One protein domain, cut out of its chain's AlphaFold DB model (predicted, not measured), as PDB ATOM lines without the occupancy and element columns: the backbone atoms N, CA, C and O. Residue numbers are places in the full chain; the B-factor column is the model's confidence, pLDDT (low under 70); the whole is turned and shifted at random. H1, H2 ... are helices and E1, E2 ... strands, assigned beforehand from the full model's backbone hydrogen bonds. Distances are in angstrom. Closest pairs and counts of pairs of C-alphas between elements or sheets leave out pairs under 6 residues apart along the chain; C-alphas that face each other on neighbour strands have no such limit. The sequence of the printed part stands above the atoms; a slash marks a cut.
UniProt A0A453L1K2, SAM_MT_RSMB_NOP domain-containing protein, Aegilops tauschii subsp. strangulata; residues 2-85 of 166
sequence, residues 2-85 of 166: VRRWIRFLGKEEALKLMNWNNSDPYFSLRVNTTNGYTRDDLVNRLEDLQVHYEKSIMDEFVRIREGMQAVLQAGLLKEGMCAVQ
ATOM      1  N   VAL A   2     210.747 105.977 115.183       95.56
ATOM      2  CA  VAL A   2     210.839 107.358 114.637       95.56
ATOM      3  C   VAL A   2     210.766 107.445 113.104       95.56
ATOM      4  O   VAL A   2     209.934 108.169 112.568       95.56
ATOM      5  N   ARG A   3     211.565 106.647 112.375       96.81
ATOM      6  CA  ARG A   3     211.525 106.612 110.895       96.81
ATOM      7  C   ARG A   3     210.130 106.287 110.339       96.81
ATOM      8  O   ARG A   3     209.754 106.806 109.295       96.81
ATOM      9  N   ARG A   4     209.363 105.441 111.040       96.75
ATOM     10  CA  ARG A   4     207.995 105.063 110.654       96.75
ATOM     11  C   ARG A   4     207.036 106.239 110.843       96.75
ATOM     12  O   ARG A   4     206.245 106.504 109.952       96.75
ATOM     13  N   TRP A   5     207.139 106.962 111.957       96.94
ATOM     14  CA  TRP A   5     206.304 108.138 112.219       96.94
ATOM     15  C   TRP A   5     206.586 109.285 111.254       96.94
ATOM     16  O   TRP A   5     205.645 109.806 110.672       96.94
ATOM     17  N   ILE A   6     207.858 109.597 110.981       97.56
ATOM     18  CA  ILE A   6     208.220 110.615 109.978       97.56
ATOM     19  C   ILE A   6     207.654 110.247 108.600       97.56
ATOM     20  O   ILE A   6     207.161 111.119 107.892       97.56
ATOM     21  N   ARG A   7     207.690 108.959 108.229       97.88
ATOM     22  CA  ARG A   7     207.141 108.481 106.954       97.88
ATOM     23  C   ARG A   7     205.620 108.659 106.847       97.88
ATOM     24  O   ARG A   7     205.158 108.972 105.759       97.88
ATOM     25  N   PHE A   8     204.857 108.415 107.915       96.88
ATOM     26  CA  PHE A   8     203.385 108.448 107.868       96.88
ATOM     27  C   PHE A   8     202.774 109.817 108.185       96.88
ATOM     28  O   PHE A   8     201.737 110.147 107.626       96.88
ATOM     29  N   LEU A   9     203.390 110.589 109.080       96.44
ATOM     30  CA  LEU A   9     202.839 111.846 109.599       96.44
ATOM     31  C   LEU A   9     203.585 113.082 109.072       96.44
ATOM     32  O   LEU A   9     203.102 114.199 109.202       96.44
ATOM     33  N   GLY A  10     204.773 112.899 108.489       97.81
ATOM     34  CA  GLY A  10     205.701 113.991 108.208       97.81
ATOM     35  C   GLY A  10     206.578 114.334 109.415       97.81
ATOM     36  O   GLY A  10     206.334 113.913 110.546       97.81
ATOM     37  N   LYS A  11     207.664 115.079 109.172       97.44
ATOM     38  CA  LYS A  11     208.677 115.377 110.202       97.44
ATOM     39  C   LYS A  11     208.116 116.220 111.350       97.44
ATOM     40  O   LYS A  11     208.421 115.931 112.501       97.44
ATOM     41  N   GLU A  12     207.336 117.251 111.035       97.88
ATOM     42  CA  GLU A  12     206.813 118.190 112.029       97.88
ATOM     43  C   GLU A  12     205.821 117.511 112.984       97.88
ATOM     44  O   GLU A  12     206.021 117.536 114.197       97.88
ATOM     45  N   GLU A  13     204.822 116.811 112.448       97.75
ATOM     46  CA  GLU A  13     203.828 116.097 113.258       97.75
ATOM     47  C   GLU A  13     204.445 114.939 114.045       97.75
ATOM     48  O   GLU A  13     204.100 114.718 115.206       97.75
ATOM     49  N   ALA A  14     205.431 114.239 113.474       97.50
ATOM     50  CA  ALA A  14     206.174 113.228 114.219       97.50
ATOM     51  C   ALA A  14     206.927 113.833 115.418       97.50
ATOM     52  O   ALA A  14     206.974 113.205 116.474       97.50
ATOM     53  N   LEU A  15     207.503 115.036 115.280       97.19
ATOM     54  CA  LEU A  15     208.145 115.745 116.393       97.19
ATOM     55  C   LEU A  15     207.127 116.163 117.459       97.19
ATOM     56  O   LEU A  15     207.389 115.943 118.639       97.19
ATOM     57  N   LYS A  16     205.959 116.688 117.066       97.31
ATOM     58  CA  LYS A  16     204.870 117.024 118.002       97.31
ATOM     59  C   LYS A  16     204.413 115.795 118.791       97.31
ATOM     60  O   LYS A  16     204.374 115.846 120.017       97.31
ATOM     61  N   LEU A  17     204.162 114.675 118.107       95.69
ATOM     62  CA  LEU A  17     203.786 113.408 118.739       95.69
ATOM     63  C   LEU A  17     204.869 112.903 119.700       95.69
ATOM     64  O   LEU A  17     204.552 112.479 120.805       95.69
ATOM     65  N   MET A  18     206.144 112.956 119.303       95.81
ATOM     66  CA  MET A  18     207.256 112.536 120.162       95.81
ATOM     67  C   MET A  18     207.390 113.415 121.405       95.81
ATOM     68  O   MET A  18     207.611 112.886 122.489       95.81
ATOM     69  N   ASN A  19     207.248 114.734 121.266       96.19
ATOM     70  CA  ASN A  19     207.297 115.647 122.407       96.19
ATOM     71  C   ASN A  19     206.137 115.383 123.373       96.19
ATOM     72  O   ASN A  19     206.359 115.295 124.574       96.19
ATOM     73  N   TRP A  20     204.924 115.177 122.853       94.81
ATOM     74  CA  TRP A  20     203.762 114.830 123.672       94.81
ATOM     75  C   TRP A  20     203.926 113.472 124.372       94.81
ATOM     76  O   TRP A  20     203.710 113.368 125.574       94.81
ATOM     77  N   ASN A  21     204.395 112.442 123.662       94.25
ATOM     78  CA  ASN A  21     204.562 111.094 124.216       94.25
ATOM     79  C   ASN A  21     205.697 110.988 125.257       94.25
ATOM     80  O   ASN A  21     205.797 109.973 125.938       94.25
ATOM     81  N   ASN A  22     206.566 112.000 125.348       95.19
ATOM     82  CA  ASN A  22     207.601 112.115 126.382       95.19
ATOM     83  C   ASN A  22     207.226 113.107 127.498       95.19
ATOM     84  O   ASN A  22     208.046 113.350 128.378       95.19
ATOM     85  N   SER A  23     206.034 113.710 127.447       93.38
ATOM     86  CA  SER A  23     205.525 114.547 128.537       93.38
ATOM     87  C   SER A  23     204.955 113.693 129.669       93.38
ATOM     88  O   SER A  23     204.623 112.523 129.460       93.38
ATOM     89  N   ASP A  24     204.843 114.275 130.864       91.00
ATOM     90  CA  ASP A  24     204.298 113.567 132.019       91.00
ATOM     91  C   ASP A  24     202.844 113.134 131.764       91.00
ATOM     92  O   ASP A  24     201.999 113.966 131.394       91.00
ATOM     93  N   PRO A  25     202.527 111.840 131.948       91.12
ATOM     94  CA  PRO A  25     201.181 111.346 131.740       91.12
ATOM     95  C   PRO A  25     200.266 111.810 132.873       91.12
ATOM     96  O   PRO A  25     200.691 112.045 134.001       91.12
ATOM     97  N   TYR A  26     198.975 111.877 132.579       93.50
ATOM     98  CA  TYR A  26     197.941 111.908 133.604       93.50
ATOM     99  C   TYR A  26     197.402 110.492 133.820       93.50
ATOM    100  O   TYR A  26     197.434 109.650 132.921       93.50
ATOM    101  N   PHE A  27     196.868 110.236 135.008       96.12
ATOM    102  CA  PHE A  27     195.983 109.107 135.246       96.12
ATOM    103  C   PHE A  27     194.549 109.548 135.007       96.12
ATOM    104  O   PHE A  27     194.164 110.661 135.361       96.12
ATOM    105  N   SER A  28     193.752 108.659 134.432       97.44
ATOM    106  CA  SER A  28     192.315 108.854 134.324       97.44
ATOM    107  C   SER A  28     191.598 107.824 135.191       97.44
ATOM    108  O   SER A  28     191.978 106.647 135.236       97.44
ATOM    109  N   LEU A  29     190.624 108.305 135.955       98.06
ATOM    110  CA  LEU A  29     189.820 107.542 136.895       98.06
ATOM    111  C   LEU A  29     188.380 107.543 136.395       98.06
ATOM    112  O   LEU A  29     187.783 108.606 136.228       98.06
ATOM    113  N   ARG A  30     187.819 106.351 136.193       98.00
ATOM    114  CA  ARG A  30     186.401 106.157 135.890       98.00
ATOM    115  C   ARG A  30     185.651 105.840 137.174       98.00
ATOM    116  O   ARG A  30     185.983 104.852 137.831       98.00
ATOM    117  N   VAL A  31     184.628 106.615 137.510       97.88
ATOM    118  CA  VAL A  31     183.740 106.302 138.636       97.88
ATOM    119  C   VAL A  31     182.956 105.011 138.380       97.88
ATOM    120  O   VAL A  31     182.630 104.665 137.241       97.88
ATOM    121  N   ASN A  32     182.672 104.266 139.442       96.62
ATOM    122  CA  ASN A  32     181.856 103.068 139.384       96.62
ATOM    123  C   ASN A  32     180.385 103.369 139.701       96.62
ATOM    124  O   ASN A  32     179.947 103.291 140.850       96.62
ATOM    125  N   THR A  33     179.608 103.648 138.660       94.62
ATOM    126  CA  THR A  33     178.172 103.921 138.787       94.62
ATOM    127  C   THR A  33     177.362 102.701 139.224       94.62
ATOM    128  O   THR A  33     176.300 102.865 139.815       94.62
ATOM    129  N   THR A  34     177.854 101.476 138.996       94.12
ATOM    130  CA  THR A  34     177.186 100.239 139.443       94.12
ATOM    131  C   THR A  34     177.120 100.146 140.967       94.12
ATOM    132  O   THR A  34     176.118  99.686 141.503       94.12
ATOM    133  N   ASN A  35     178.130 100.662 141.674       94.50
ATOM    134  CA  ASN A  35     178.127 100.729 143.141       94.50
ATOM    135  C   ASN A  35     177.386 101.970 143.677       94.50
ATOM    136  O   ASN A  35     177.436 102.244 144.873       94.50
ATOM    137  N   GLY A  36     176.704 102.729 142.811       95.12
ATOM    138  CA  GLY A  36     175.939 103.918 143.189       95.12
ATOM    139  C   GLY A  36     176.759 105.202 143.323       95.12
ATOM    140  O   GLY A  36     176.199 106.218 143.721       95.12
ATOM    141  N   TYR A  37     178.052 105.187 142.981       97.19
ATOM    142  CA  TYR A  37     178.886 106.389 143.014       97.19
ATOM    143  C   TYR A  37     178.683 107.266 141.778       97.19
ATOM    144  O   TYR A  37     178.531 106.784 140.653       97.19
ATOM    145  N   THR A  38     178.769 108.574 141.983       97.00
ATOM    146  CA  THR A  38     178.715 109.601 140.942       97.00
ATOM    147  C   THR A  38     180.071 110.282 140.764       97.00
ATOM    148  O   THR A  38     180.946 110.219 141.632       97.00
ATOM    149  N   ARG A  39     180.268 110.976 139.633       97.25
ATOM    150  CA  ARG A  39     181.485 111.781 139.420       97.25
ATOM    151  C   ARG A  39     181.686 112.797 140.543       97.25
ATOM    152  O   ARG A  39     182.827 113.030 140.931       97.25
ATOM    153  N   ASP A  40     180.606 113.374 141.059       97.62
ATOM    154  CA  ASP A  40     180.686 114.363 142.130       97.62
ATOM    155  C   ASP A  40     181.131 113.723 143.453       97.62
ATOM    156  O   ASP A  40     181.957 114.308 144.147       97.62
ATOM    157  N   ASP A  41     180.718 112.486 143.755       97.88
ATOM    158  CA  ASP A  41     181.245 111.747 144.914       97.88
ATOM    159  C   ASP A  41     182.762 111.544 144.806       97.88
ATOM    160  O   ASP A  41     183.498 111.770 145.768       97.88
ATOM    161  N   LEU A  42     183.243 111.142 143.622       98.06
ATOM    162  CA  LEU A  42     184.674 110.962 143.372       98.06
ATOM    163  C   LEU A  42     185.430 112.286 143.505       98.06
ATOM    164  O   LEU A  42     186.493 112.322 144.118       98.06
ATOM    165  N   VAL A  43     184.878 113.369 142.963       98.19
ATOM    166  CA  VAL A  43     185.446 114.717 143.070       98.19
ATOM    167  C   VAL A  43     185.550 115.160 144.527       98.19
ATOM    168  O   VAL A  43     186.643 115.521 144.955       98.19
ATOM    169  N   ASN A  44     184.471 115.049 145.304       98.25
ATOM    170  CA  ASN A  44     184.474 115.396 146.726       98.25
ATOM    171  C   ASN A  44     185.564 114.615 147.471       98.25
ATOM    172  O   ASN A  44     186.303 115.168 148.284       98.25
ATOM    173  N   ARG A  45     185.733 113.330 147.137       98.06
ATOM    174  CA  ARG A  45     186.775 112.510 147.751       98.06
ATOM    175  C   ARG A  45     188.187 112.925 147.345       98.06
ATOM    176  O   ARG A  45     189.095 112.846 148.166       98.06
ATOM    177  N   LEU A  46     188.398 113.362 146.106       98.19
ATOM    178  CA  LEU A  46     189.688 113.902 145.670       98.19
ATOM    179  C   LEU A  46     190.005 115.233 146.368       98.19
ATOM    180  O   LEU A  46     191.157 115.450 146.740       98.19
ATOM    181  N   GLU A  47     189.000 116.075 146.612       98.06
ATOM    182  CA  GLU A  47     189.144 117.332 147.359       98.06
ATOM    183  C   GLU A  47     189.531 117.090 148.823       98.06
ATOM    184  O   GLU A  47     190.493 117.695 149.299       98.06
ATOM    185  N   ASP A  48     188.878 116.140 149.503       98.00
ATOM    186  CA  ASP A  48     189.246 115.707 150.862       98.00
ATOM    187  C   ASP A  48     190.706 115.240 150.949       98.00
ATOM    188  O   ASP A  48     191.400 115.473 151.940       98.00
ATOM    189  N   LEU A  49     191.172 114.548 149.906       97.88
ATOM    190  CA  LEU A  49     192.536 114.035 149.797       97.88
ATOM    191  C   LEU A  49     193.535 115.090 149.305       97.88
ATOM    192  O   LEU A  49     194.719 114.781 149.176       97.88
ATOM    193  N   GLN A  50     193.072 116.314 149.027       97.81
ATOM    194  CA  GLN A  50     193.865 117.412 148.474       97.81
ATOM    195  C   GLN A  50     194.553 117.043 147.146       97.81
ATOM    196  O   GLN A  50     195.656 117.502 146.846       97.81
ATOM    197  N   VAL A  51     193.903 116.201 146.340       98.06
ATOM    198  CA  VAL A  51     194.382 115.778 145.022       98.06
ATOM    199  C   VAL A  51     193.784 116.689 143.959       98.06
ATOM    200  O   VAL A  51     192.571 116.729 143.766       98.06
ATOM    201  N   HIS A  52     194.644 117.402 143.231       97.06
ATOM    202  CA  HIS A  52     194.204 118.214 142.101       97.06
ATOM    203  C   HIS A  52     193.670 117.331 140.967       97.06
ATOM    204  O   HIS A  52     194.299 116.342 140.579       97.06
ATOM    205  N   TYR A  53     192.546 117.741 140.387       97.81
ATOM    206  CA  TYR A  53     191.865 116.999 139.339       97.81
ATOM    207  C   TYR A  53     191.366 117.905 138.208       97.81
ATOM    208  O   TYR A  53     191.158 119.103 138.378       97.81
ATOM    209  N   GLU A  54     191.146 117.312 137.039       97.31
ATOM    210  CA  GLU A  54     190.505 117.942 135.885       97.31
ATOM    211  C   GLU A  54     189.307 117.078 135.461       97.31
ATOM    212  O   GLU A  54     189.432 115.860 135.312       97.31
ATOM    213  N   LYS A  55     188.129 117.682 135.263       96.06
ATOM    214  CA  LYS A  55     186.956 116.940 134.773       96.06
ATOM    215  C   LYS A  55     187.166 116.533 133.313       96.06
ATOM    216  O   LYS A  55     187.613 117.337 132.496       96.06
ATOM    217  N   SER A  56     186.828 115.287 132.988       95.31
ATOM    218  CA  SER A  56     186.794 114.820 131.604       95.31
ATOM    219  C   SER A  56     185.570 115.368 130.865       95.31
ATOM    220  O   SER A  56     184.573 115.751 131.474       95.31
ATOM    221  N   ILE A  57     185.638 115.341 129.533       93.88
ATOM    222  CA  ILE A  57     184.469 115.488 128.660       93.88
ATOM    223  C   ILE A  57     183.507 114.292 128.751       93.88
ATOM    224  O   ILE A  57     182.349 114.425 128.376       93.88
ATOM    225  N   MET A  58     183.973 113.133 129.228       94.44
ATOM    226  CA  MET A  58     183.116 112.002 129.576       94.44
ATOM    227  C   MET A  58     182.658 112.136 131.026       94.44
ATOM    228  O   MET A  58     183.477 112.330 131.927       94.44
ATOM    229  N   ASP A  59     181.355 112.006 131.263       92.38
ATOM    230  CA  ASP A  59     180.774 112.317 132.569       92.38
ATOM    231  C   ASP A  59     181.206 111.381 133.695       92.38
ATOM    232  O   ASP A  59     181.199 111.784 134.853       92.38
ATOM    233  N   GLU A  60     181.658 110.171 133.379       95.25
ATOM    234  CA  GLU A  60     182.140 109.207 134.367       95.25
ATOM    235  C   GLU A  60     183.634 109.341 134.690       95.25
ATOM    236  O   GLU A  60     184.137 108.582 135.518       95.25
ATOM    237  N   PHE A  61     184.362 110.262 134.050       97.94
ATOM    238  CA  PHE A  61     185.821 110.322 134.138       97.94
ATOM    239  C   PHE A  61     186.351 111.607 134.783       97.94
ATOM    240  O   PHE A  61     185.837 112.715 134.597       97.94
ATOM    241  N   VAL A  62     187.460 111.448 135.503       98.00
ATOM    242  CA  VAL A  62     188.262 112.524 136.091       98.00
ATOM    243  C   VAL A  62     189.740 112.235 135.834       98.00
ATOM    244  O   VAL A  62     190.183 111.096 135.967       98.00
ATOM    245  N   ARG A  63     190.517 113.260 135.479       97.81
ATOM    246  CA  ARG A  63     191.969 113.166 135.286       97.81
ATOM    247  C   ARG A  63     192.704 113.696 136.504       97.81
ATOM    248  O   ARG A  63     192.325 114.730 137.049       97.81
ATOM    249  N   ILE A  64     193.798 113.045 136.870       97.25
ATOM    250  CA  ILE A  64     194.743 113.526 137.880       97.25
ATOM    251  C   ILE A  64     196.162 113.453 137.315       97.25
ATOM    252  O   ILE A  64     196.538 112.477 136.668       97.25
ATOM    253  N   ARG A  65     196.964 114.494 137.541       95.19
ATOM    254  CA  ARG A  65     198.390 114.506 137.155       95.19
ATOM    255  C   ARG A  65     199.283 113.995 138.277       95.19
ATOM    256  O   ARG A  65     200.283 113.335 138.034       95.19
ATOM    257  N   GLU A  66     198.876 114.267 139.508       94.75
ATOM    258  CA  GLU A  66     199.604 113.950 140.729       94.75
ATOM    259  C   GLU A  66     198.630 113.362 141.761       94.75
ATOM    260  O   GLU A  66     197.419 113.350 141.551       94.75
ATOM    261  N   GLY A  67     199.143 112.830 142.872       95.06
ATOM    262  CA  GLY A  67     198.290 112.352 143.968       95.06
ATOM    263  C   GLY A  67     197.685 110.952 143.790       95.06
ATOM    264  O   GLY A  67     196.952 110.498 144.664       95.06
ATOM    265  N   MET A  68     198.048 110.203 142.738       96.75
ATOM    266  CA  MET A  68     197.597 108.808 142.556       96.75
ATOM    267  C   MET A  68     197.924 107.921 143.771       96.75
ATOM    268  O   MET A  68     197.136 107.057 144.148       96.75
ATOM    269  N   GLN A  69     199.056 108.158 144.444       96.75
ATOM    270  CA  GLN A  69     199.414 107.429 145.664       96.75
ATOM    271  C   GLN A  69     198.416 107.671 146.808       96.75
ATOM    272  O   GLN A  69     198.090 106.727 147.530       96.75
ATOM    273  N   ALA A  70     197.902 108.896 146.955       97.69
ATOM    274  CA  ALA A  70     196.881 109.218 147.949       97.69
ATOM    275  C   ALA A  70     195.563 108.501 147.625       97.69
ATOM    276  O   ALA A  70     194.974 107.889 148.511       97.69
ATOM    277  N   VAL A  71     195.164 108.465 146.346       97.88
ATOM    278  CA  VAL A  71     193.995 107.699 145.866       97.88
ATOM    279  C   VAL A  71     194.122 106.209 146.210       97.88
ATOM    280  O   VAL A  71     193.168 105.596 146.691       97.88
ATOM    281  N   LEU A  72     195.307 105.619 146.012       97.19
ATOM    282  CA  LEU A  72     195.575 104.216 146.347       97.19
ATOM    283  C   LEU A  72     195.534 103.948 147.857       97.19
ATOM    284  O   LEU A  72     194.967 102.941 148.284       97.19
ATOM    285  N   GLN A  73     196.148 104.818 148.663       97.56
ATOM    286  CA  GLN A  73     196.198 104.677 150.123       97.56
ATOM    287  C   GLN A  73     194.831 104.879 150.770       97.56
ATOM    288  O   GLN A  73     194.500 104.171 151.717       97.56
ATOM    289  N   ALA A  74     194.034 105.795 150.226       97.44
ATOM    290  CA  ALA A  74     192.672 106.055 150.663       97.44
ATOM    291  C   ALA A  74     191.675 104.964 150.243       97.44
ATOM    292  O   ALA A  74     190.514 105.056 150.611       97.44
ATOM    293  N   GLY A  75     192.107 103.946 149.490       97.44
ATOM    294  CA  GLY A  75     191.296 102.760 149.219       97.44
ATOM    295  C   GLY A  75     190.294 102.889 148.074       97.44
ATOM    296  O   GLY A  75     189.654 101.892 147.760       97.44
ATOM    297  N   LEU A  76     190.218 104.027 147.373       97.69
ATOM    298  CA  LEU A  76     189.168 104.317 146.377       97.69
ATOM    299  C   LEU A  76     189.023 103.231 145.293       97.69
ATOM    300  O   LEU A  76     187.910 102.894 144.897       97.69
ATOM    301  N   LEU A  77     190.137 102.646 144.835       96.38
ATOM    302  CA  LEU A  77     190.100 101.534 143.874       96.38
ATOM    303  C   LEU A  77     189.683 100.204 144.515       96.38
ATOM    304  O   LEU A  77     188.998  99.402 143.894       96.38
ATOM    305  N   LYS A  78     190.131  99.945 145.749       94.88
ATOM    306  CA  LYS A  78     189.869  98.685 146.465       94.88
ATOM    307  C   LYS A  78     188.426  98.589 146.948       94.88
ATOM    308  O   LYS A  78     187.887  97.494 147.043       94.88
ATOM    309  N   GLU A  79     187.829  99.733 147.252       94.38
ATOM    310  CA  GLU A  79     186.429  99.883 147.650       94.38
ATOM    311  C   GLU A  79     185.486  99.903 146.437       94.38
ATOM    312  O   GLU A  79     184.269  99.936 146.592       94.38
ATOM    313  N   GLY A  80     186.037  99.873 145.218       95.69
ATOM    314  CA  GLY A  80     185.253  99.879 143.991       95.69
ATOM    315  C   GLY A  80     184.562 101.213 143.733       95.69
ATOM    316  O   GLY A  80     183.557 101.227 143.029       95.69
ATOM    317  N   MET A  81     185.065 102.325 144.283       97.50
ATOM    318  CA  MET A  81     184.546 103.670 144.006       97.50
ATOM    319  C   MET A  81     184.890 104.115 142.587       97.50
ATOM    320  O   MET A  81     184.075 104.719 141.887       97.50
ATOM    321  N   CYS A  82     186.105 103.804 142.146       97.69
ATOM    322  CA  CYS A  82     186.575 104.097 140.802       97.69
ATOM    323  C   CYS A  82     187.570 103.041 140.310       97.69
ATOM    324  O   CYS A  82     188.058 102.210 141.070       97.69
ATOM    325  N   ALA A  83     187.873 103.082 139.017       97.06
ATOM    326  CA  ALA A  83     188.908 102.278 138.380       97.06
ATOM    327  C   ALA A  83     189.863 103.184 137.600       97.06
ATOM    328  O   ALA A  83     189.438 104.168 136.997       97.06
ATOM    329  N   VAL A  84     191.148 102.826 137.550       96.69
ATOM    330  CA  VAL A  84     192.090 103.483 136.634       96.69
ATOM    331  C   VAL A  84     191.775 103.018 135.216       96.69
ATOM    332  O   VAL A  84     191.915 101.836 134.895       96.69
ATOM    333  N   GLN A  85     191.349 103.940 134.362       96.38
ATOM    334  CA  GLN A  85     191.042 103.661 132.969       96.38
ATOM    335  C   GLN A  85     191.206 104.920 132.129       96.38
ATOM    336  O   GLN A  85     190.668 105.964 132.464       96.38
TER     337      GLN A  85
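This is residues 2 to 85 of the 166 residues of the protein "SAM_MT_RSMB_NOP domain-containing protein" of Aegilops tauschii subsp. strangulata (UniProt A0A453L1K2). A small head, a three-stranded sheet with H3 over one face, carries a long arm made of H1 and H2, which meet at a steep angle far from the sheet. The 12-residue link after H3 folds back to E2, and residues 54 to 55 pair with it. The printed part has 84 residues, in the order H1 H2 E1 H3 E2 H4 E3; the antiparallel sheet runs E2 E1 E3, and the class is mixed, helices and strands. It is loose, with a radius of gyration of the C-alphas of 16.7 A, and the arm makes the length in spans of 48 by 23 by 19 A.

H1, residues 2 to 9, begins at C-alpha 2 (210.839, 107.358, 114.637). H2, residues 11 to 21, is 15.2 A long. E1 is residues 27 to 31, 13.0 A; H3 residues 39 to 48, 14.4 A; E2 residues 61 to 64; H4 residues 68 to 73. E3, residues 82 to 84, ends at C-alpha 84 (192.090, 103.483, 136.634).

H1 and H2 touch at a steep tilt of 65 degrees, opposite ways, closest at the C-alphas of Ile 6 and Ala 14, 5.4 A; neither is on the sheet. E1, the inner strand, is antiparallel to E2 (N 29 to O 62, 2.8 A) and to E3 (N 30 to O 83, 2.8 A). H3 makes two layers with the sheet, a helix on one face, at a height of 9.7 A. It runs slantwise, at 34 degrees to E1 on the local plane, over E1 and only just over E2, on which 3 of its C-alphas fall. H4 only grazes the sheet, with residues 68 to 71. E2, H4 and E3 form a split strand-helix-strand unit, two same-way strands with E1 between them, its crossover right-handed. In the four helices every O i to N i+4 pair is within hydrogen-bond range.

The C-alphas of Arg 3 and Gly 36 are the two farthest apart, 48.1 A. The printed part has no cut; the link H3 to E2 is long. No printed residue is under 70 in pLDDT.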